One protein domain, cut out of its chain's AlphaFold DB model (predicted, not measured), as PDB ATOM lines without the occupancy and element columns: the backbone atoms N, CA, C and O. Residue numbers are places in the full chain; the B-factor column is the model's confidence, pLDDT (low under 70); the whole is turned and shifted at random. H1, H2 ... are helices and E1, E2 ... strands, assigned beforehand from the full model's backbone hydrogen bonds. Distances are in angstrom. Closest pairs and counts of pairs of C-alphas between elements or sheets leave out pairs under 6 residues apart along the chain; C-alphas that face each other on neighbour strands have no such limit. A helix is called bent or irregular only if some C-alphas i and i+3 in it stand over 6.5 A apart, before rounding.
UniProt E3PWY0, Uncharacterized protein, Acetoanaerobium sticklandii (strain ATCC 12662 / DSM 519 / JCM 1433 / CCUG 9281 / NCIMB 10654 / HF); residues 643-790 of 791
ATOM      1  N   GLU A 643     148.771 202.684 165.952       73.50
ATOM      2  CA  GLU A 643     147.647 203.629 165.870       73.50
ATOM      3  C   GLU A 643     147.840 204.679 164.757       73.50
ATOM      4  O   GLU A 643     148.949 205.157 164.497       73.50
ATOM      5  N   TRP A 644     146.742 205.042 164.090       85.38
ATOM      6  CA  TRP A 644     146.681 206.106 163.085       85.38
ATOM      7  C   TRP A 644     145.599 207.121 163.445       85.38
ATOM      8  O   TRP A 644     144.630 206.804 164.134       85.38
ATOM      9  N   ARG A 645     145.742 208.353 162.950       87.25
ATOM     10  CA  ARG A 645     144.721 209.402 163.095       87.25
ATOM     11  C   ARG A 645     144.708 210.365 161.921       87.25
ATOM     12  O   ARG A 645     145.688 210.495 161.192       87.25
ATOM     13  N   TYR A 646     143.621 211.119 161.798       88.38
ATOM     14  CA  TYR A 646     143.583 212.281 160.919       88.38
ATOM     15  C   TYR A 646     144.347 213.472 161.510       88.38
ATOM     16  O   TYR A 646     144.337 213.706 162.721       88.38
ATOM     17  N   ALA A 647     145.014 214.222 160.634       86.19
ATOM     18  CA  ALA A 647     145.702 215.458 160.964       86.19
ATOM     19  C   ALA A 647     144.715 216.518 161.470       86.19
ATOM     20  O   ALA A 647     143.596 216.651 160.966       86.19
ATOM     21  N   ASN A 648     145.158 217.319 162.438       81.81
ATOM     22  CA  ASN A 648     144.394 218.468 162.904       81.81
ATOM     23  C   ASN A 648     144.220 219.492 161.771       81.81
ATOM     24  O   ASN A 648     145.171 219.801 161.049       81.81
ATOM     25  N   LYS A 649     143.014 220.068 161.643       77.06
ATOM     26  CA  LYS A 649     142.684 221.068 160.602       77.06
ATOM     27  C   LYS A 649     143.537 222.344 160.680       77.06
ATOM     28  O   LYS A 649     143.538 223.129 159.744       77.06
ATOM     29  N   GLU A 650     144.248 222.573 161.782       77.94
ATOM     30  CA  GLU A 650     145.176 223.701 161.935       77.94
ATOM     31  C   GLU A 650     146.499 223.503 161.173       77.94
ATOM     32  O   GLU A 650     147.197 224.476 160.889       77.94
ATOM     33  N   LEU A 651     146.851 222.257 160.831       75.19
ATOM     34  CA  LEU A 651     148.151 221.903 160.243       75.19
ATOM     35  C   LEU A 651     148.180 221.992 158.716       75.19
ATOM     36  O   LEU A 651     149.262 222.043 158.121       75.19
ATOM     37  N   TYR A 652     147.008 221.963 158.088       83.50
ATOM     38  CA  TYR A 652     146.840 221.946 156.642       83.50
ATOM     39  C   TYR A 652     145.452 222.474 156.278       83.50
ATOM     40  O   TYR A 652     144.520 222.401 157.083       83.50
ATOM     41  N   ASN A 653     145.300 223.003 155.070       84.44
ATOM     42  CA  ASN A 653     144.016 223.489 154.592       84.44
ATOM     43  C   ASN A 653     143.553 222.652 153.389       84.44
ATOM     44  O   ASN A 653     143.935 222.946 152.250       84.44
ATOM     45  N   PRO A 654     142.657 221.665 153.604       78.38
ATOM     46  CA  PRO A 654     142.189 220.786 152.536       78.38
ATOM     47  C   PRO A 654     141.491 221.536 151.391       78.38
ATOM     48  O   PRO A 654     141.394 220.998 150.290       78.38
ATOM     49  N   ASN A 655     141.033 222.775 151.609       78.06
ATOM     50  CA  ASN A 655     140.367 223.577 150.580       78.06
ATOM     51  C   ASN A 655     141.333 224.069 149.490       78.06
ATOM     52  O   ASN A 655     140.889 224.430 148.406       78.06
ATOM     53  N   TYR A 656     142.643 224.074 149.739       80.69
ATOM     54  CA  TYR A 656     143.643 224.375 148.707       80.69
ATOM     55  C   TYR A 656     144.026 223.144 147.872       80.69
ATOM     56  O   TYR A 656     144.778 223.265 146.906       80.69
ATOM     57  N   GLY A 657     143.491 221.961 148.197       81.56
ATOM     58  CA  GLY A 657     143.660 220.757 147.391       81.56
ATOM     59  C   GLY A 657     145.131 220.405 147.155       81.56
ATOM     60  O   GLY A 657     145.907 220.287 148.100       81.56
ATOM     61  N   ILE A 658     145.516 220.252 145.886       84.88
ATOM     62  CA  ILE A 658     146.856 219.801 145.483       84.88
ATOM     63  C   ILE A 658     147.954 220.800 145.876       84.88
ATOM     64  O   ILE A 658     149.037 220.367 146.252       84.88
ATOM     65  N   ASP A 659     147.680 222.107 145.890       84.69
ATOM     66  CA  ASP A 659     148.694 223.105 146.262       84.69
ATOM     67  C   ASP A 659     149.121 222.979 147.731       84.69
ATOM     68  O   ASP A 659     150.285 223.181 148.074       84.69
ATOM     69  N   ASP A 660     148.184 222.640 148.616       85.31
ATOM     70  CA  ASP A 660     148.482 222.386 150.029       85.31
ATOM     71  C   ASP A 660     149.013 220.968 150.243       85.31
ATOM     72  O   ASP A 660     149.949 220.789 151.019       85.31
ATOM     73  N   ALA A 661     148.548 219.992 149.458       87.31
ATOM     74  CA  ALA A 661     149.123 218.649 149.425       87.31
ATOM     75  C   ALA A 661     150.624 218.686 149.092       87.31
ATOM     76  O   ALA A 661     151.426 218.114 149.828       87.31
ATOM     77  N   MET A 662     151.026 219.430 148.057       86.81
ATOM     78  CA  MET A 662     152.434 219.642 147.703       86.81
ATOM     79  C   MET A 662     153.217 220.296 148.847       86.81
ATOM     80  O   MET A 662     154.322 219.862 149.166       86.81
ATOM     81  N   LYS A 663     152.642 221.298 149.528       84.00
ATOM     82  CA  LYS A 663     153.271 221.919 150.709       84.00
ATOM     83  C   LYS A 663     153.445 220.930 151.861       84.00
ATOM     84  O   LYS A 663     154.494 220.943 152.502       84.00
ATOM     85  N   VAL A 664     152.458 220.070 152.109       82.94
ATOM     86  CA  VAL A 664     152.540 219.011 153.124       82.94
ATOM     87  C   VAL A 664     153.615 217.990 152.752       82.94
ATOM     88  O   VAL A 664     154.436 217.678 153.606       82.94
ATOM     89  N   VAL A 665     153.713 217.551 151.491       84.25
ATOM     90  CA  VAL A 665     154.804 216.659 151.037       84.25
ATOM     91  C   VAL A 665     156.181 217.301 151.229       84.25
ATOM     92  O   VAL A 665     157.118 216.662 151.722       84.25
ATOM     93  N   LYS A 666     156.301 218.595 150.908       77.94
ATOM     94  CA  LYS A 666     157.535 219.352 151.134       77.94
ATOM     95  C   LYS A 666     157.832 219.574 152.610       77.94
ATOM     96  O   LYS A 666     158.986 219.797 152.928       77.94
ATOM     97  N   ARG A 667     156.876 219.540 153.535       74.50
ATOM     98  CA  ARG A 667     157.148 219.818 154.957       74.50
ATOM     99  C   ARG A 667     157.321 218.547 155.785       74.50
ATOM    100  O   ARG A 667     158.276 218.468 156.554       74.50
ATOM    101  N   GLU A 668     156.427 217.582 155.607       77.12
ATOM    102  CA  GLU A 668     156.280 216.400 156.456       77.12
ATOM    103  C   GLU A 668     157.169 215.224 156.022       77.12
ATOM    104  O   GLU A 668     157.698 215.166 154.905       77.12
ATOM    105  N   ASN A 669     157.307 214.246 156.918       74.62
ATOM    106  CA  ASN A 669     157.919 212.957 156.616       74.62
ATOM    107  C   ASN A 669     156.896 212.013 155.958       74.62
ATOM    108  O   ASN A 669     156.185 211.259 156.631       74.62
ATOM    109  N   VAL A 670     156.772 212.105 154.633       83.00
ATOM    110  CA  VAL A 670     155.819 211.311 153.847       83.00
ATOM    111  C   VAL A 670     156.300 209.870 153.717       83.00
ATOM    112  O   VAL A 670     157.294 209.592 153.057       83.00
ATOM    113  N   MET A 671     155.539 208.948 154.300       80.62
ATOM    114  CA  MET A 671     155.773 207.505 154.196       80.62
ATOM    115  C   MET A 671     155.140 206.913 152.938       80.62
ATOM    116  O   MET A 671     155.558 205.861 152.464       80.62
ATOM    117  N   GLY A 672     154.105 207.566 152.416       87.69
ATOM    118  CA  GLY A 672     153.467 207.193 151.170       87.69
ATOM    119  C   GLY A 672     152.166 207.947 150.943       87.69
ATOM    120  O   GLY A 672     151.771 208.808 151.731       87.69
ATOM    121  N   ILE A 673     151.508 207.646 149.833       91.62
ATOM    122  CA  ILE A 673     150.298 208.347 149.402       91.62
ATOM    123  C   ILE A 673     149.254 207.318 148.994       91.62
ATOM    124  O   ILE A 673     149.544 206.407 148.222       91.62
ATOM    125  N   ILE A 674     148.037 207.470 149.513       90.56
ATOM    126  CA  ILE A 674     146.888 206.647 149.136       90.56
ATOM    127  C   ILE A 674     145.996 207.475 148.220       90.56
ATOM    128  O   ILE A 674     145.499 208.520 148.639       90.56
ATOM    129  N   LEU A 675     145.768 207.012 146.994       89.75
ATOM    130  CA  LEU A 675     144.870 207.645 146.027       89.75
ATOM    131  C   LEU A 675     143.590 206.823 145.888       89.75
ATOM    132  O   LEU A 675     143.646 205.598 145.774       89.75
ATOM    133  N   PHE A 676     142.435 207.484 145.893       86.00
ATOM    134  CA  PHE A 676     141.141 206.820 145.753       86.00
ATOM    135  C   PHE A 676     140.131 207.708 145.031       86.00
ATOM    136  O   PHE A 676     140.193 208.938 145.084       86.00
ATOM    137  N   TYR A 677     139.175 207.058 144.368       82.50
ATOM    138  CA  TYR A 677     138.321 207.704 143.377       82.50
ATOM    139  C   TYR A 677     136.833 207.426 143.630       82.50
ATOM    140  O   TYR A 677     136.246 206.568 142.965       82.50
ATOM    141  N   PRO A 678     136.189 208.105 144.602       77.56
ATOM    142  CA  PRO A 678     134.755 207.967 144.830       77.56
ATOM    143  C   PRO A 678     133.977 208.357 143.573       77.56
ATOM    144  O   PRO A 678     134.196 209.426 142.995       77.56
ATOM    145  N   TYR A 679     133.059 207.489 143.157       73.06
ATOM    146  CA  TYR A 679     132.299 207.656 141.924       73.06
ATOM    147  C   TYR A 679     130.819 207.913 142.222       73.06
ATOM    148  O   TYR A 679     130.176 207.139 142.937       73.06
ATOM    149  N   ASN A 680     130.262 208.986 141.653       70.31
ATOM    150  CA  ASN A 680     128.839 209.292 141.761       70.31
ATOM    151  C   ASN A 680     128.047 208.580 140.647       70.31
ATOM    152  O   ASN A 680     128.021 209.011 139.493       70.31
ATOM    153  N   ASN A 681     127.369 207.489 141.016       66.94
ATOM    154  CA  ASN A 681     126.561 206.660 140.112       66.94
ATOM    155  C   ASN A 681     125.186 207.256 139.752       66.94
ATOM    156  O   ASN A 681     124.410 206.616 139.042       66.94
ATOM    157  N   LYS A 682     124.844 208.463 140.220       68.50
ATOM    158  CA  LYS A 682     123.548 209.078 139.905       68.50
ATOM    159  C   LYS A 682     123.432 209.404 138.412       68.50
ATOM    160  O   LYS A 682     124.359 209.919 137.788       68.50
ATOM    161  N   ILE A 683     122.243 209.168 137.857       66.06
ATOM    162  CA  ILE A 683     121.921 209.385 136.434       66.06
ATOM    163  C   ILE A 683     122.181 210.845 136.015       66.06
ATOM    164  O   ILE A 683     122.704 211.089 134.933       66.06
ATOM    165  N   ASN A 684     121.935 211.800 136.918       65.88
ATOM    166  CA  ASN A 684     122.125 213.237 136.686       65.88
ATOM    167  C   ASN A 684     123.438 213.793 137.268       65.88
ATOM    168  O   ASN A 684     123.575 215.008 137.405       65.88
ATOM    169  N   ALA A 685     124.385 212.932 137.656       64.31
ATOM    170  CA  ALA A 685     125.671 213.391 138.170       64.31
ATOM    171  C   ALA A 685     126.447 214.138 137.076       64.31
ATOM    172  O   ALA A 685     126.568 213.661 135.939       64.31
ATOM    173  N   ARG A 686     126.953 215.319 137.431       63.25
ATOM    174  CA  ARG A 686     127.637 216.236 136.514       63.25
ATOM    175  C   ARG A 686     128.960 215.611 136.028       63.25
ATOM    176  O   ARG A 686     129.543 214.799 136.741       63.25
ATOM    177  N   PRO A 687     129.488 215.974 134.842       61.69
ATOM    178  CA  PRO A 687     130.698 215.349 134.284       61.69
ATOM    179  C   PRO A 687     131.933 215.435 135.191       61.69
ATOM    180  O   PRO A 687     132.766 214.540 135.195       61.69
ATOM    181  N   TYR A 688     132.026 216.490 135.999       60.34
ATOM    182  CA  TYR A 688     133.096 216.694 136.976       60.34
ATOM    183  C   TYR A 688     132.871 215.954 138.318       60.34
ATOM    184  O   TYR A 688     133.692 216.067 139.221       60.34
ATOM    185  N   GLU A 689     131.745 215.244 138.489       58.50
ATOM    186  CA  GLU A 689     131.427 214.381 139.648       58.50
ATOM    187  C   GLU A 689     131.838 212.916 139.399       58.50
ATOM    188  O   GLU A 689     131.444 212.016 140.145       58.50
ATOM    189  N   LYS A 690     132.597 212.660 138.323       65.06
ATOM    190  CA  LYS A 690     132.895 211.319 137.812       65.06
ATOM    191  C   LYS A 690     134.353 211.189 137.344       65.06
ATOM    192  O   LYS A 690     134.655 211.613 136.230       65.06
ATOM    193  N   PRO A 691     135.230 210.499 138.094       68.50
ATOM    194  CA  PRO A 691     135.271 210.331 139.552       68.50
ATOM    195  C   PRO A 691     135.922 211.529 140.269       68.50
ATOM    196  O   PRO A 691     136.686 212.282 139.664       68.50
ATOM    197  N   LEU A 692     135.683 211.670 141.579       74.50
ATOM    198  CA  LEU A 692     136.421 212.633 142.407       74.50
ATOM    199  C   LEU A 692     137.861 212.155 142.617       74.50
ATOM    200  O   LEU A 692     138.082 211.011 143.003       74.50
ATOM    201  N   GLN A 693     138.835 213.033 142.391       79.81
ATOM    202  CA  GLN A 693     140.251 212.724 142.577       79.81
ATOM    203  C   GLN A 693     140.656 213.066 144.009       79.81
ATOM    204  O   GLN A 693     140.878 214.231 144.334       79.81
ATOM    205  N   ASN A 694     140.719 212.049 144.869       83.88
ATOM    206  CA  ASN A 694     141.042 212.223 146.281       83.88
ATOM    207  C   ASN A 694     142.337 211.505 146.649       83.88
ATOM    208  O   ASN A 694     142.753 210.529 146.017       83.88
ATOM    209  N   GLY A 695     142.953 211.987 147.723       88.81
ATOM    210  CA  GLY A 695     144.160 211.386 148.255       88.81
ATOM    211  C   GLY A 695     144.300 211.589 149.753       88.81
ATOM    212  O   GLY A 695     143.761 212.532 150.333       88.81
ATOM    213  N   ILE A 696     145.038 210.686 150.383       90.88
ATOM    214  CA  ILE A 696     145.513 210.822 151.754       90.88
ATOM    215  C   ILE A 696     147.032 210.771 151.699       90.88
ATOM    216  O   ILE A 696     147.606 209.768 151.272       90.88
ATOM    217  N   ILE A 697     147.678 211.854 152.131       91.12
ATOM    218  CA  ILE A 697     149.120 211.827 152.380       91.12
ATOM    219  C   ILE A 697     149.319 211.125 153.719       91.12
ATOM    220  O   ILE A 697     148.759 211.541 154.737       91.12
ATOM    221  N   VAL A 698     150.090 210.042 153.696       89.25
ATOM    222  CA  VAL A 698     150.418 209.235 154.869       89.25
ATOM    223  C   VAL A 698     151.786 209.668 155.363       89.25
ATOM    224  O   VAL A 698     152.788 209.538 154.657       89.25
ATOM    225  N   THR A 699     151.829 210.181 156.584       84.38
ATOM    226  CA  THR A 699     153.062 210.657 157.213       84.38
ATOM    227  C   THR A 699     153.322 209.904 158.507       84.38
ATOM    228  O   THR A 699     152.385 209.420 159.148       84.38
ATOM    229  N   GLY A 700     154.593 209.793 158.875       77.00
ATOM    230  CA  GLY A 700     155.011 209.329 160.194       77.00
ATOM    231  C   GLY A 700     155.425 210.527 161.028       77.00
ATOM    232  O   GLY A 700     156.176 211.374 160.541       77.00
ATOM    233  N   ASN A 701     154.935 210.610 162.262       72.69
ATOM    234  CA  ASN A 701     155.412 211.617 163.200       72.69
ATOM    235  C   ASN A 701     156.463 211.038 164.150       72.69
ATOM    236  O   ASN A 701     156.748 209.840 164.169       72.69
ATOM    237  N   ASP A 702     157.017 211.912 164.984       69.44
ATOM    238  CA  ASP A 702     158.075 211.523 165.901       69.44
ATOM    239  C   ASP A 702     157.634 210.586 167.042       69.44
ATOM    240  O   ASP A 702     158.490 210.069 167.765       69.44
ATOM    241  N   PHE A 703     156.327 210.351 167.159       70.69
ATOM    242  CA  PHE A 703     155.636 209.644 168.236       70.69
ATOM    243  C   PHE A 703     155.177 208.238 167.842       70.69
ATOM    244  O   PHE A 703     154.312 207.678 168.508       70.69
ATOM    245  N   GLU A 704     155.709 207.689 166.746       69.12
ATOM    246  CA  GLU A 704     155.306 206.378 166.210       69.12
ATOM    247  C   GLU A 704     153.819 206.317 165.793       69.12
ATOM    248  O   GLU A 704     153.252 205.234 165.622       69.12
ATOM    249  N   GLU A 705     153.178 207.474 165.582       76.94
ATOM    250  CA  GLU A 705     151.819 207.566 165.050       76.94
ATOM    251  C   GLU A 705     151.846 207.794 163.536       76.94
ATOM    252  O   GLU A 705     152.658 208.558 162.998       76.94
ATOM    253  N   ILE A 706     150.872 207.203 162.844       83.00
ATOM    254  CA  ILE A 706     150.573 207.577 161.462       83.00
ATOM    255  C   ILE A 706     149.623 208.771 161.474       83.00
ATOM    256  O   ILE A 706     148.504 208.683 161.992       83.00
ATOM    257  N   VAL A 707     150.040 209.866 160.844       86.69
ATOM    258  CA  VAL A 707     149.202 211.052 160.661       86.69
ATOM    259  C   VAL A 707     148.748 211.126 159.208       86.69
ATOM    260  O   VAL A 707     149.550 211.196 158.272       86.69
ATOM    261  N   LEU A 708     147.431 211.082 159.029       90.19
ATOM    262  CA  LEU A 708     146.760 211.079 157.739       90.19
ATOM    263  C   LEU A 708     146.304 212.496 157.405       90.19
ATOM    264  O   LEU A 708     145.493 213.070 158.133       90.19
ATOM    265  N   PHE A 709     146.763 213.038 156.282       90.81
ATOM    266  CA  PHE A 709     146.307 214.324 155.754       90.81
ATOM    267  C   PHE A 709     145.321 214.074 154.605       90.81
ATOM    268  O   PHE A 709     145.750 213.878 153.463       90.81
ATOM    269  N   PRO A 710     144.002 214.008 154.879       90.31
ATOM    270  CA  PRO A 710     143.021 213.727 153.852       90.31
ATOM    271  C   PRO A 710     142.724 214.974 153.023       90.31
ATOM    272  O   PRO A 710     142.200 215.976 153.529       90.31
ATOM    273  N   TYR A 711     142.968 214.857 151.724       86.94
ATOM    274  CA  TYR A 711     142.511 215.774 150.689       86.94
ATOM    275  C   TYR A 711     141.301 215.145 150.014       86.94
ATOM    276  O   TYR A 711     141.371 214.565 148.931       86.94
ATOM    277  N   VAL A 712     140.185 215.225 150.737       78.25
ATOM    278  CA  VAL A 712     138.861 214.876 150.232       78.25
ATOM    279  C   VAL A 712     138.217 216.159 149.756       78.25
ATOM    280  O   VAL A 712     137.868 217.021 150.569       78.25
ATOM    281  N   GLY A 713     138.106 216.303 148.443       65.56
ATOM    282  CA  GLY A 713     137.447 217.449 147.845       65.56
ATOM    283  C   GLY A 713     136.043 217.110 147.348       65.56
ATOM    284  O   GLY A 713     135.755 215.972 146.985       65.56
ATOM    285  N   TYR A 714     135.199 218.138 147.260       59.97
ATOM    286  CA  TYR A 714     134.017 218.151 146.396       59.97
ATOM    287  C   TYR A 714     134.314 218.974 145.133       59.97
ATOM    288  O   TYR A 714     135.298 219.716 145.061       59.97
ATOM    289  N   VAL A 715     133.459 218.803 144.135       51.00
ATOM    290  CA  VAL A 715     133.401 219.551 142.880       51.00
ATOM    291  C   VAL A 715     133.721 221.036 143.044       51.00
ATOM    292  O   VAL A 715     133.150 221.716 143.889       51.00
ATOM    293  N   GLY A 716     134.544 221.568 142.138       49.81
ATOM    294  CA  GLY A 716     134.831 223.006 142.045       49.81
ATOM    295  C   GLY A 716     136.144 223.423 142.705       49.81
ATOM    296  O   GLY A 716     136.634 224.514 142.431       49.81
ATOM    297  N   LEU A 717     136.767 222.539 143.491       55.41
ATOM    298  CA  LEU A 717     138.146 222.716 143.952       55.41
ATOM    299  C   LEU A 717     139.148 222.425 142.824       55.41
ATOM    300  O   LEU A 717     138.961 221.502 142.026       55.41
ATOM    301  N   HIS A 718     140.244 223.187 142.781       53.62
ATOM    302  CA  HIS A 718     141.287 223.066 141.753       53.62
ATOM    303  C   HIS A 718     141.898 221.653 141.657       53.62
ATOM    304  O   HIS A 718     142.355 221.272 140.584       53.62
ATOM    305  N   SER A 719     141.859 220.858 142.729       56.78
ATOM    306  CA  SER A 719     142.437 219.509 142.812       56.78
ATOM    307  C   SER A 719     141.731 218.415 142.007       56.78
ATOM    308  O   SER A 719     142.313 217.353 141.831       56.78
ATOM    309  N   HIS A 720     140.508 218.642 141.512       62.41
ATOM    310  CA  HIS A 720     139.732 217.615 140.784       62.41
ATOM    311  C   HIS A 720     139.957 217.605 139.278       62.41
ATOM    312  O   HIS A 720     139.331 216.832 138.553       62.41
ATOM    313  N   LYS A 721     140.796 218.510 138.774       72.25
ATOM    314  CA  LYS A 721     141.105 218.549 137.351       72.25
ATOM    315  C   LYS A 721     142.127 217.449 137.044       72.25
ATOM    316  O   LYS A 721     143.197 217.479 137.648       72.25
ATOM    317  N   PRO A 722     141.878 216.561 136.063       73.88
ATOM    318  CA  PRO A 722     142.777 215.444 135.772       73.88
ATOM    319  C   PRO A 722     144.243 215.832 135.569       73.88
ATOM    320  O   PRO A 722     145.129 215.130 136.045       73.88
ATOM    321  N   TYR A 723     144.501 216.983 134.940       77.81
ATOM    322  CA  TYR A 723     145.863 217.481 134.740       77.81
ATOM    323  C   TYR A 723     146.585 217.820 136.052       77.81
ATOM    324  O   TYR A 723     147.790 217.637 136.133       77.81
ATOM    325  N   ARG A 724     145.867 218.265 137.094       81.88
ATOM    326  CA  ARG A 724     146.466 218.588 138.397       81.88
ATOM    327  C   ARG A 724     146.892 217.326 139.132       81.88
ATOM    328  O   ARG A 724     147.923 217.331 139.786       81.88
ATOM    329  N   MET A 725     146.129 216.237 139.017       81.56
ATOM    330  CA  MET A 725     146.545 214.949 139.579       81.56
ATOM    331  C   MET A 725     147.783 214.396 138.865       81.56
ATOM    332  O   MET A 725     148.642 213.817 139.521       81.56
ATOM    333  N   ASN A 726     147.910 214.609 137.551       83.81
ATOM    334  CA  ASN A 726     149.134 214.260 136.825       83.81
ATOM    335  C   ASN A 726     150.324 215.101 137.304       83.81
ATOM    336  O   ASN A 726     151.336 214.525 137.679       83.81
ATOM    337  N   GLU A 727     150.155 216.422 137.413       87.25
ATOM    338  CA  GLU A 727     151.161 217.331 137.984       87.25
ATOM    339  C   GLU A 727     151.572 216.903 139.403       87.25
ATOM    340  O   GLU A 727     152.747 216.902 139.752       87.25
ATOM    341  N   PHE A 728     150.615 216.472 140.229       87.12
ATOM    342  CA  PHE A 728     150.910 215.957 141.561       87.12
ATOM    343  C   PHE A 728     151.685 214.636 141.518       87.12
ATOM    344  O   PHE A 728     152.630 214.474 142.281       87.12
ATOM    345  N   LYS A 729     151.326 213.696 140.632       86.44
ATOM    346  CA  LYS A 729     152.055 212.426 140.456       86.44
ATOM    347  C   LYS A 729     153.489 212.655 139.956       86.44
ATOM    348  O   LYS A 729     154.401 211.986 140.442       86.44
ATOM    349  N   GLU A 730     153.692 213.604 139.045       87.94
ATOM    350  CA  GLU A 730     155.019 214.044 138.589       87.94
ATOM    351  C   GLU A 730     155.823 214.614 139.763       87.94
ATOM    352  O   GLU A 730     156.883 214.085 140.095       87.94
ATOM    353  N   PHE A 731     155.248 215.568 140.495       89.25
ATOM    354  CA  PHE A 731     155.856 216.159 141.686       89.25
ATOM    355  C   PHE A 731     156.220 215.129 142.778       89.25
ATOM    356  O   PHE A 731     157.298 215.184 143.363       89.25
ATOM    357  N   ILE A 732     155.349 214.153 143.061       87.31
ATOM    358  CA  ILE A 732     155.620 213.067 144.027       87.31
ATOM    359  C   ILE A 732     156.838 212.240 143.594       87.31
ATOM    360  O   ILE A 732     157.636 211.820 144.436       87.31
ATOM    361  N   THR A 733     156.963 212.004 142.287       82.94
ATOM    362  CA  THR A 733     158.077 211.257 141.698       82.94
ATOM    363  C   THR A 733     159.378 212.054 141.814       82.94
ATOM    364  O   THR A 733     160.395 211.488 142.213       82.94
ATOM    365  N   GLU A 734     159.334 213.364 141.551       78.94
ATOM    366  CA  GLU A 734     160.465 214.289 141.737       78.94
ATOM    367  C   GLU A 734     160.928 214.365 143.199       78.94
ATOM    368  O   GLU A 734     162.125 214.340 143.474       78.94
ATOM    369  N   GLU A 735     159.999 214.379 144.158       78.31
ATOM    370  CA  GLU A 735     160.312 214.351 145.596       78.31
ATOM    371  C   GLU A 735     160.767 212.961 146.094       78.31
ATOM    372  O   GLU A 735     161.001 212.768 147.292       78.31
ATOM    373  N   GLY A 736     160.895 211.972 145.200       74.56
ATOM    374  CA  GLY A 736     161.442 210.649 145.504       74.56
ATOM    375  C   GLY A 736     160.521 209.741 146.325       74.56
ATOM    376  O   GLY A 736     160.989 208.765 146.918       74.56
ATOM    377  N   ILE A 737     159.216 210.028 146.376       81.56
ATOM    378  CA  ILE A 737     158.245 209.233 147.136       81.56
ATOM    379  C   ILE A 737     157.890 207.963 146.353       81.56
ATOM    380  O   ILE A 737     157.169 207.995 145.358       81.56
ATOM    381  N   LYS A 738     158.376 206.812 146.828       77.56
ATOM    382  CA  LYS A 738     158.232 205.521 146.125       77.56
ATOM    383  C   LYS A 738     156.913 204.792 146.403       77.56
ATOM    384  O   LYS A 738     156.456 204.008 145.579       77.56
ATOM    385  N   LYS A 739     156.294 205.032 147.563       86.19
ATOM    386  CA  LYS A 739     155.095 204.312 148.015       86.19
ATOM    387  C   LYS A 739     153.830 205.083 147.648       86.19
ATOM    388  O   LYS A 739     153.385 205.953 148.394       86.19
ATOM    389  N   VAL A 740     153.230 204.742 146.510       89.00
ATOM    390  CA  VAL A 740     151.926 205.274 146.089       89.00
ATOM    391  C   VAL A 740     150.953 204.113 145.906       89.00
ATOM    392  O   VAL A 740     151.073 203.335 144.962       89.00
ATOM    393  N   TYR A 741     149.990 203.990 146.817       89.44
ATOM    394  CA  TYR A 741     148.939 202.981 146.744       89.44
ATOM    395  C   TYR A 741     147.684 203.572 146.107       89.44
ATOM    396  O   TYR A 741     147.004 204.423 146.679       89.44
ATOM    397  N   GLU A 742     147.364 203.108 144.906       89.00
ATOM    398  CA  GLU A 742     146.135 203.474 144.212       89.00
ATOM    399  C   GLU A 742     145.067 202.415 144.497       89.00
ATOM    400  O   GLU A 742     145.216 201.248 144.125       89.00
ATOM    401  N   VAL A 743     143.997 202.809 145.194       85.06
ATOM    402  CA  VAL A 743     142.917 201.900 145.597       85.06
ATOM    403  C   VAL A 743     142.169 201.437 144.348       85.06
ATOM    404  O   VAL A 743     141.393 202.188 143.755       85.06
ATOM    405  N   LYS A 744     142.400 200.181 143.961       73.12
ATOM    406  CA  LYS A 744     141.681 199.497 142.878       73.12
ATOM    407  C   LYS A 744     140.433 198.799 143.428       73.12
ATOM    408  O   LYS A 744     140.396 198.396 144.588       73.12
ATOM    409  N   GLU A 745     139.398 198.687 142.601       62.12
ATOM    410  CA  GLU A 745     138.118 198.078 142.982       62.12
ATOM    411  C   GLU A 745     138.277 196.595 143.370       62.12
ATOM    412  O   GLU A 745     138.948 195.830 142.679       62.12
ATOM    413  N   GLU A 746     137.618 196.167 144.452       52.38
ATOM    414  CA  GLU A 746     137.449 194.741 144.755       52.38
ATOM    415  C   GLU A 746     136.208 194.216 144.020       52.38
ATOM    416  O   GLU A 746     135.105 194.731 144.199       52.38
ATOM    417  N   VAL A 747     136.394 193.180 143.198       41.25
ATOM    418  CA  VAL A 747     135.434 192.663 142.196       41.25
ATOM    419  C   VAL A 747     134.178 191.989 142.806       41.25
ATOM    420  O   VAL A 747     133.278 191.560 142.085       41.25
ATOM    421  N   ASN A 748     134.038 191.924 144.134       42.22
ATOM    422  CA  ASN A 748     132.930 191.207 144.777       42.22
ATOM    423  C   ASN A 748     131.653 192.060 144.930       42.22
ATOM    424  O   ASN A 748     131.623 193.073 145.628       42.22
ATOM    425  N   LYS A 749     130.557 191.583 144.318       45.34
ATOM    426  CA  LYS A 749     129.248 192.257 144.163       45.34
ATOM    427  C   LYS A 749     128.464 192.568 145.450       45.34
ATOM    428  O   LYS A 749     127.481 193.298 145.363       45.34
ATOM    429  N   HIS A 750     128.854 192.048 146.615       42.00
ATOM    430  CA  HIS A 750     128.066 192.181 147.852       42.00
ATOM    431  C   HIS A 750     128.685 193.086 148.932       42.00
ATOM    432  O   HIS A 750     127.990 193.421 149.885       42.00
ATOM    433  N   ASP A 751     129.932 193.542 148.767       50.22
ATOM    434  CA  ASP A 751     130.591 194.489 149.691       50.22
ATOM    435  C   ASP A 751     131.581 195.414 148.949       50.22
ATOM    436  O   ASP A 751     132.678 195.722 149.422       50.22
ATOM    437  N   SER A 752     131.224 195.827 147.726       64.06
ATOM    438  CA  SER A 752     132.099 196.645 146.882       64.06
ATOM    439  C   SER A 752     132.198 198.076 147.419       64.06
ATOM    440  O   SER A 752     131.192 198.701 147.770       64.06
ATOM    441  N   LEU A 753     133.414 198.637 147.442       72.00
ATOM    442  CA  LEU A 753     133.657 200.041 147.814       72.00
ATOM    443  C   LEU A 753     132.774 201.017 147.020       72.00
ATOM    444  O   LEU A 753     132.360 202.044 147.546       72.00
ATOM    445  N   GLN A 754     132.434 200.665 145.782       68.31
ATOM    446  CA  GLN A 754     131.585 201.452 144.897       68.31
ATOM    447  C   GLN A 754     130.155 201.629 145.432       68.31
ATOM    448  O   GLN A 754     129.607 202.730 145.364       68.31
ATOM    449  N   SER A 755     129.567 200.580 146.022       67.25
ATOM    450  CA  SER A 755     128.246 200.674 146.660       67.25
ATOM    451  C   SER A 755     128.275 201.631 147.859       67.25
ATOM    452  O   SER A 755     127.420 202.510 147.979       67.25
ATOM    453  N   LYS A 756     129.329 201.552 148.682       75.62
ATOM    454  CA  LYS A 756     129.539 202.441 149.834       75.62
ATOM    455  C   LYS A 756     129.755 203.892 149.396       75.62
ATOM    456  O   LYS A 756     129.129 204.792 149.953       75.62
ATOM    457  N   TRP A 757     130.544 204.123 148.341       77.69
ATOM    458  CA  TRP A 757     130.744 205.460 147.773       77.69
ATOM    459  C   TRP A 757     129.470 206.065 147.202       77.69
ATOM    460  O   TRP A 757     129.216 207.244 147.431       77.69
ATOM    461  N   SER A 758     128.635 205.280 146.520       72.25
ATOM    462  CA  SER A 758     127.408 205.809 145.915       72.25
ATOM    463  C   SER A 758     126.435 206.424 146.936       72.25
ATOM    464  O   SER A 758     125.821 207.450 146.646       72.25
ATOM    465  N   ASN A 759     126.400 205.895 148.165       73.69
ATOM    466  CA  ASN A 759     125.564 206.393 149.269       73.69
ATOM    467  C   ASN A 759     126.118 207.672 149.944       73.69
ATOM    468  O   ASN A 759     125.495 208.250 150.845       73.69
ATOM    469  N   CYS A 760     127.305 208.132 149.533       75.31
ATOM    470  CA  CYS A 760     127.940 209.326 150.086       75.31
ATOM    471  C   CYS A 760     127.432 210.631 149.467       75.31
ATOM    472  O   CYS A 760     127.718 211.685 150.017       75.31
ATOM    473  N   PHE A 761     126.682 210.581 148.362       75.06
ATOM    474  CA  PHE A 761     126.350 211.756 147.539       75.06
ATOM    475  C   PHE A 761     124.928 212.306 147.762       75.06
ATOM    476  O   PHE A 761     124.374 212.965 146.880       75.06
ATOM    477  N   ASP A 762     124.309 212.015 148.909       71.62
ATOM    478  CA  ASP A 762     122.911 212.362 149.233       71.62
ATOM    479  C   ASP A 762     122.747 213.552 150.204       71.62
ATOM    480  O   ASP A 762     121.635 213.822 150.656       71.62
ATOM    481  N   GLY A 763     123.825 214.262 150.566       68.25
ATOM    482  CA  GLY A 763     123.801 215.363 151.543       68.25
ATOM    483  C   GLY A 763     124.513 216.641 151.081       68.25
ATOM    484  O   GLY A 763     124.870 216.781 149.913       68.25
ATOM    485  N   SER A 764     124.712 217.580 152.016       67.69
ATOM    486  CA  SER A 764     125.553 218.770 151.818       67.69
ATOM    487  C   SER A 764     127.028 218.397 151.648       67.69
ATOM    488  O   SER A 764     127.447 217.317 152.064       67.69
ATOM    489  N   ASP A 765     127.832 219.308 151.101       70.19
ATOM    490  CA  ASP A 765     129.258 219.075 150.825       70.19
ATOM    491  C   ASP A 765     130.042 218.608 152.063       70.19
ATOM    492  O   ASP A 765     130.830 217.664 151.985       70.19
ATOM    493  N   GLU A 766     129.772 219.199 153.231       73.06
ATOM    494  CA  GLU A 766     130.377 218.777 154.502       73.06
ATOM    495  C   GLU A 766     129.955 217.359 154.908       73.06
ATOM    496  O   GLU A 766     130.809 216.536 155.237       73.06
ATOM    497  N   LYS A 767     128.662 217.029 154.793       77.00
ATOM    498  CA  LYS A 767     128.149 215.685 155.110       77.00
ATOM    499  C   LYS A 767     128.705 214.624 154.164       77.00
ATOM    500  O   LYS A 767     128.969 213.500 154.581       77.00
ATOM    501  N   ASN A 768     128.892 214.967 152.893       77.56
ATOM    502  CA  ASN A 768     129.459 214.055 151.903       77.56
ATOM    503  C   ASN A 768     130.935 213.769 152.222       77.56
ATOM    504  O   ASN A 768     131.364 212.617 152.168       77.56
ATOM    505  N   LYS A 769     131.699 214.792 152.635       78.38
ATOM    506  CA  LYS A 769     133.086 214.635 153.096       78.38
ATOM    507  C   LYS A 769     133.188 213.729 154.323       78.38
ATOM    508  O   LYS A 769     134.048 212.853 154.349       78.38
ATOM    509  N   GLU A 770     132.321 213.922 155.315       81.38
ATOM    510  CA  GLU A 770     132.290 213.096 156.530       81.38
ATOM    511  C   GLU A 770     132.015 211.624 156.213       81.38
ATOM    512  O   GLU A 770     132.781 210.760 156.634       81.38
ATOM    513  N   LYS A 771     131.006 211.340 155.377       82.62
ATOM    514  CA  LYS A 771     130.701 209.972 154.925       82.62
ATOM    515  C   LYS A 771     131.862 209.330 154.166       82.62
ATOM    516  O   LYS A 771     132.143 208.146 154.345       82.62
ATOM    517  N   ILE A 772     132.553 210.105 153.322       82.06
ATOM    518  CA  ILE A 772     133.715 209.593 152.592       82.06
ATOM    519  C   ILE A 772     134.833 209.204 153.574       82.06
ATOM    520  O   ILE A 772     135.389 208.109 153.480       82.06
ATOM    521  N   LEU A 773     135.131 210.074 154.546       85.56
ATOM    522  CA  LEU A 773     136.145 209.819 155.573       85.56
ATOM    523  C   LEU A 773     135.782 208.653 156.501       85.56
ATOM    524  O   LEU A 773     136.671 207.914 156.924       85.56
ATOM    525  N   GLU A 774     134.498 208.441 156.785       86.06
ATOM    526  CA  GLU A 774     134.022 207.303 157.577       86.06
ATOM    527  C   GLU A 774     134.363 205.965 156.902       86.06
ATOM    528  O   GLU A 774     134.933 205.067 157.523       86.06
ATOM    529  N   ILE A 775     134.105 205.843 155.598       84.00
ATOM    530  CA  ILE A 775     134.460 204.631 154.844       84.00
ATOM    531  C   ILE A 775     135.983 204.487 154.730       84.00
ATOM    532  O   ILE A 775     136.496 203.374 154.858       84.00
ATOM    533  N   CYS A 776     136.722 205.587 154.522       86.62
ATOM    534  CA  CYS A 776     138.188 205.555 154.558       86.62
ATOM    535  C   CYS A 776     138.689 205.006 155.901       86.62
ATOM    536  O   CYS A 776     139.561 204.143 155.909       86.62
ATOM    537  N   SER A 777     138.104 205.448 157.018       86.50
ATOM    538  CA  SER A 777     138.459 204.996 158.368       86.50
ATOM    539  C   SER A 777     138.266 203.487 158.537       86.50
ATOM    540  O   SER A 777     139.144 202.806 159.056       86.50
ATOM    541  N   GLN A 778     137.168 202.933 158.012       84.62
ATOM    542  CA  GLN A 778     136.887 201.488 158.054       84.62
ATOM    543  C   GLN A 778     137.873 200.640 157.233       84.62
ATOM    544  O   GLN A 778     137.996 199.436 157.463       84.62
ATOM    545  N   LYS A 779     138.537 201.232 156.232       85.69
ATOM    546  CA  LYS A 779     139.463 200.535 155.323       85.69
ATOM    547  C   LYS A 779     140.932 200.881 155.570       85.69
ATOM    548  O   LYS A 779     141.798 200.265 154.952       85.69
ATOM    549  N   MET A 780     141.212 201.820 156.470       86.50
ATOM    550  CA  MET A 780     142.533 202.419 156.633       86.50
ATOM    551  C   MET A 780     143.609 201.394 156.989       86.50
ATOM    552  O   MET A 780     144.637 201.360 156.324       86.50
ATOM    553  N   ASP A 781     143.345 200.496 157.942       83.94
ATOM    554  CA  ASP A 781     144.303 199.451 158.344       83.94
ATOM    555  C   ASP A 781     144.738 198.584 157.155       83.94
ATOM    556  O   ASP A 781     145.917 198.270 156.989       83.94
ATOM    557  N   LYS A 782     143.788 198.241 156.277       84.06
ATOM    558  CA  LYS A 782     144.065 197.481 155.056       84.06
ATOM    559  C   LYS A 782     144.894 198.300 154.073       84.06
ATOM    560  O   LYS A 782     145.867 197.785 153.536       84.06
ATOM    561  N   TRP A 783     144.518 199.552 153.819       87.81
ATOM    562  CA  TRP A 783     145.234 200.409 152.869       87.81
ATOM    563  C   TRP A 783     146.658 200.727 153.323       87.81
ATOM    564  O   TRP A 783     147.567 200.716 152.501       87.81
ATOM    565  N   LEU A 784     146.864 200.955 154.620       85.88
ATOM    566  CA  LEU A 784     148.192 201.115 155.209       85.88
ATOM    567  C   LEU A 784     149.019 199.831 155.072       85.88
ATOM    568  O   LEU A 784     150.184 199.903 154.694       85.88
ATOM    569  N   GLY A 785     148.405 198.663 155.294       81.62
ATOM    570  CA  GLY A 785     149.057 197.369 155.085       81.62
ATOM    571  C   GLY A 785     149.465 197.117 153.629       81.62
ATOM    572  O   GLY A 785     150.538 196.574 153.385       81.62
ATOM    573  N   GLU A 786     148.653 197.528 152.651       84.56
ATOM    574  CA  GLU A 786     149.020 197.452 151.228       84.56
ATOM    575  C   GLU A 786     150.111 198.463 150.854       84.56
ATOM    576  O   GLU A 786     151.043 198.120 150.131       84.56
ATOM    577  N   LEU A 787     150.040 199.685 151.386       84.56
ATOM    578  CA  LEU A 787     151.063 200.713 151.190       84.56
ATOM    579  C   LEU A 787     152.434 200.258 151.721       84.56
ATOM    580  O   LEU A 787     153.456 200.517 151.088       84.56
ATOM    581  N   ASP A 788     152.463 199.550 152.853       80.31
ATOM    582  CA  ASP A 788     153.699 199.035 153.448       80.31
ATOM    583  C   ASP A 788     154.361 197.933 152.606       80.31
ATOM    584  O   ASP A 788     155.589 197.851 152.597       80.31
ATOM    585  N   LYS A 789     153.585 197.153 151.838       79.75
ATOM    586  CA  LYS A 789     154.095 196.111 150.921       79.75
ATOM    587  C   LYS A 789     154.772 196.658 149.663       79.75
ATOM    588  O   LYS A 789     155.438 195.900 148.968       79.75
ATOM    589  N   LEU A 790     154.586 197.939 149.341       77.31
ATOM    590  CA  LEU A 790     155.196 198.589 148.172       77.31
ATOM    591  C   LEU A 790     156.664 199.005 148.410       77.31
ATOM    592  O   LEU A 790     157.232 199.708 147.577       77.31
TER     593      LEU A 790
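This is residues 643 to 790 of the 791 residues of an uncharacterized protein of Acetoanaerobium sticklandii (strain ATCC 12662 / DSM 519 / JCM 1433 / CCUG 9281 / NCIMB 10654 / HF) (UniProt E3PWY0). A strongly twisted sheet of five strands forms the middle layer, with H1 and H2 side by side over one face and the long, sharply bent helix H4 over the other. The small helix H3 is near arm H4a and is not on the sheet, while residues 747 to 752 stick out. The printed part has 148 residues, with named elements in the order E1, H1, E2, E3, E4, H2, E5, H3, H4; the class is mixed, helices and strands. The mixed sheet runs E1, E4, E3, E2, E5. The whole is compact, with a radius of gyration of the C-alphas of 14.9 A and spans of 44 by 31 by 27 A.

The strands are E1, residues 644 to 646, beginning at C-alpha 644 (146.681, 206.106, 163.085); E2, residues 670 to 676, 17.4 A long; E3, residues 694 to 700, 19.9 A; E4, residues 706 to 711, 15.8 A; and E5, residues 740 to 742. H1 is residues 658 to 667, 14.0 A; H2 is residues 722 to 734, 18.7 A; H3 is residues 753 to 758. H4, residues 765 to 788, was assigned as one helix by its hydrogen bonds but is bent: C-alphas 778 and 781 are 7.7 A apart. Its arms are H4a, residues 765 to 778, 20.5 A, and H4b, residues 781 to 788, ending at C-alpha 788 (153.699, 199.035, 153.448).

E2, E3 and E4 make a meander, each strand the antiparallel neighbour of the one before, with N 696 and O 674 at 2.8 A and N 711 and O 695 at 2.8 A. Edge strand E1 is parallel to E4, with N 708 and O 645 at 2.8 A; edge strand E5 is parallel to E2, with N 741 and O 673 at 2.8 A. E1, H1, E2 and E4, H2, E5 are split strand-helix-strand units, their parallel strands separated by two others, with right-handed crossovers. H1 and H2 touch, running the same way at a shallow tilt of 12 degrees; their closest C-alphas, of Ile 658 and Phe 728, are 6.8 A apart. On the opposite face, H4a and H4b are about perpendicular at 74 degrees, with heights over the sheet of 10.3 A and 7.3 A. The closest C-alphas of E5 and H4b, of Tyr 741 and Leu 787, are 5.4 A apart. H3 is close to H4a but not clearly touching, the closest C-alphas, of Trp 757 and Ile 772, being 7.0 A apart. In H1, H2, H3, H4a and H4b every O i to N i+4 pair is within hydrogen-bond range.

The two C-alphas farthest apart, of Ile 683 and Asp 702, are 46.7 A apart. The printed part has no cut; the links E1 to H1 and E2 to E3 are long. The mean pLDDT of the printed part is 77.0, with 33 residues under 70, among them 681 to 691, 713 to 720 and 745 to 752.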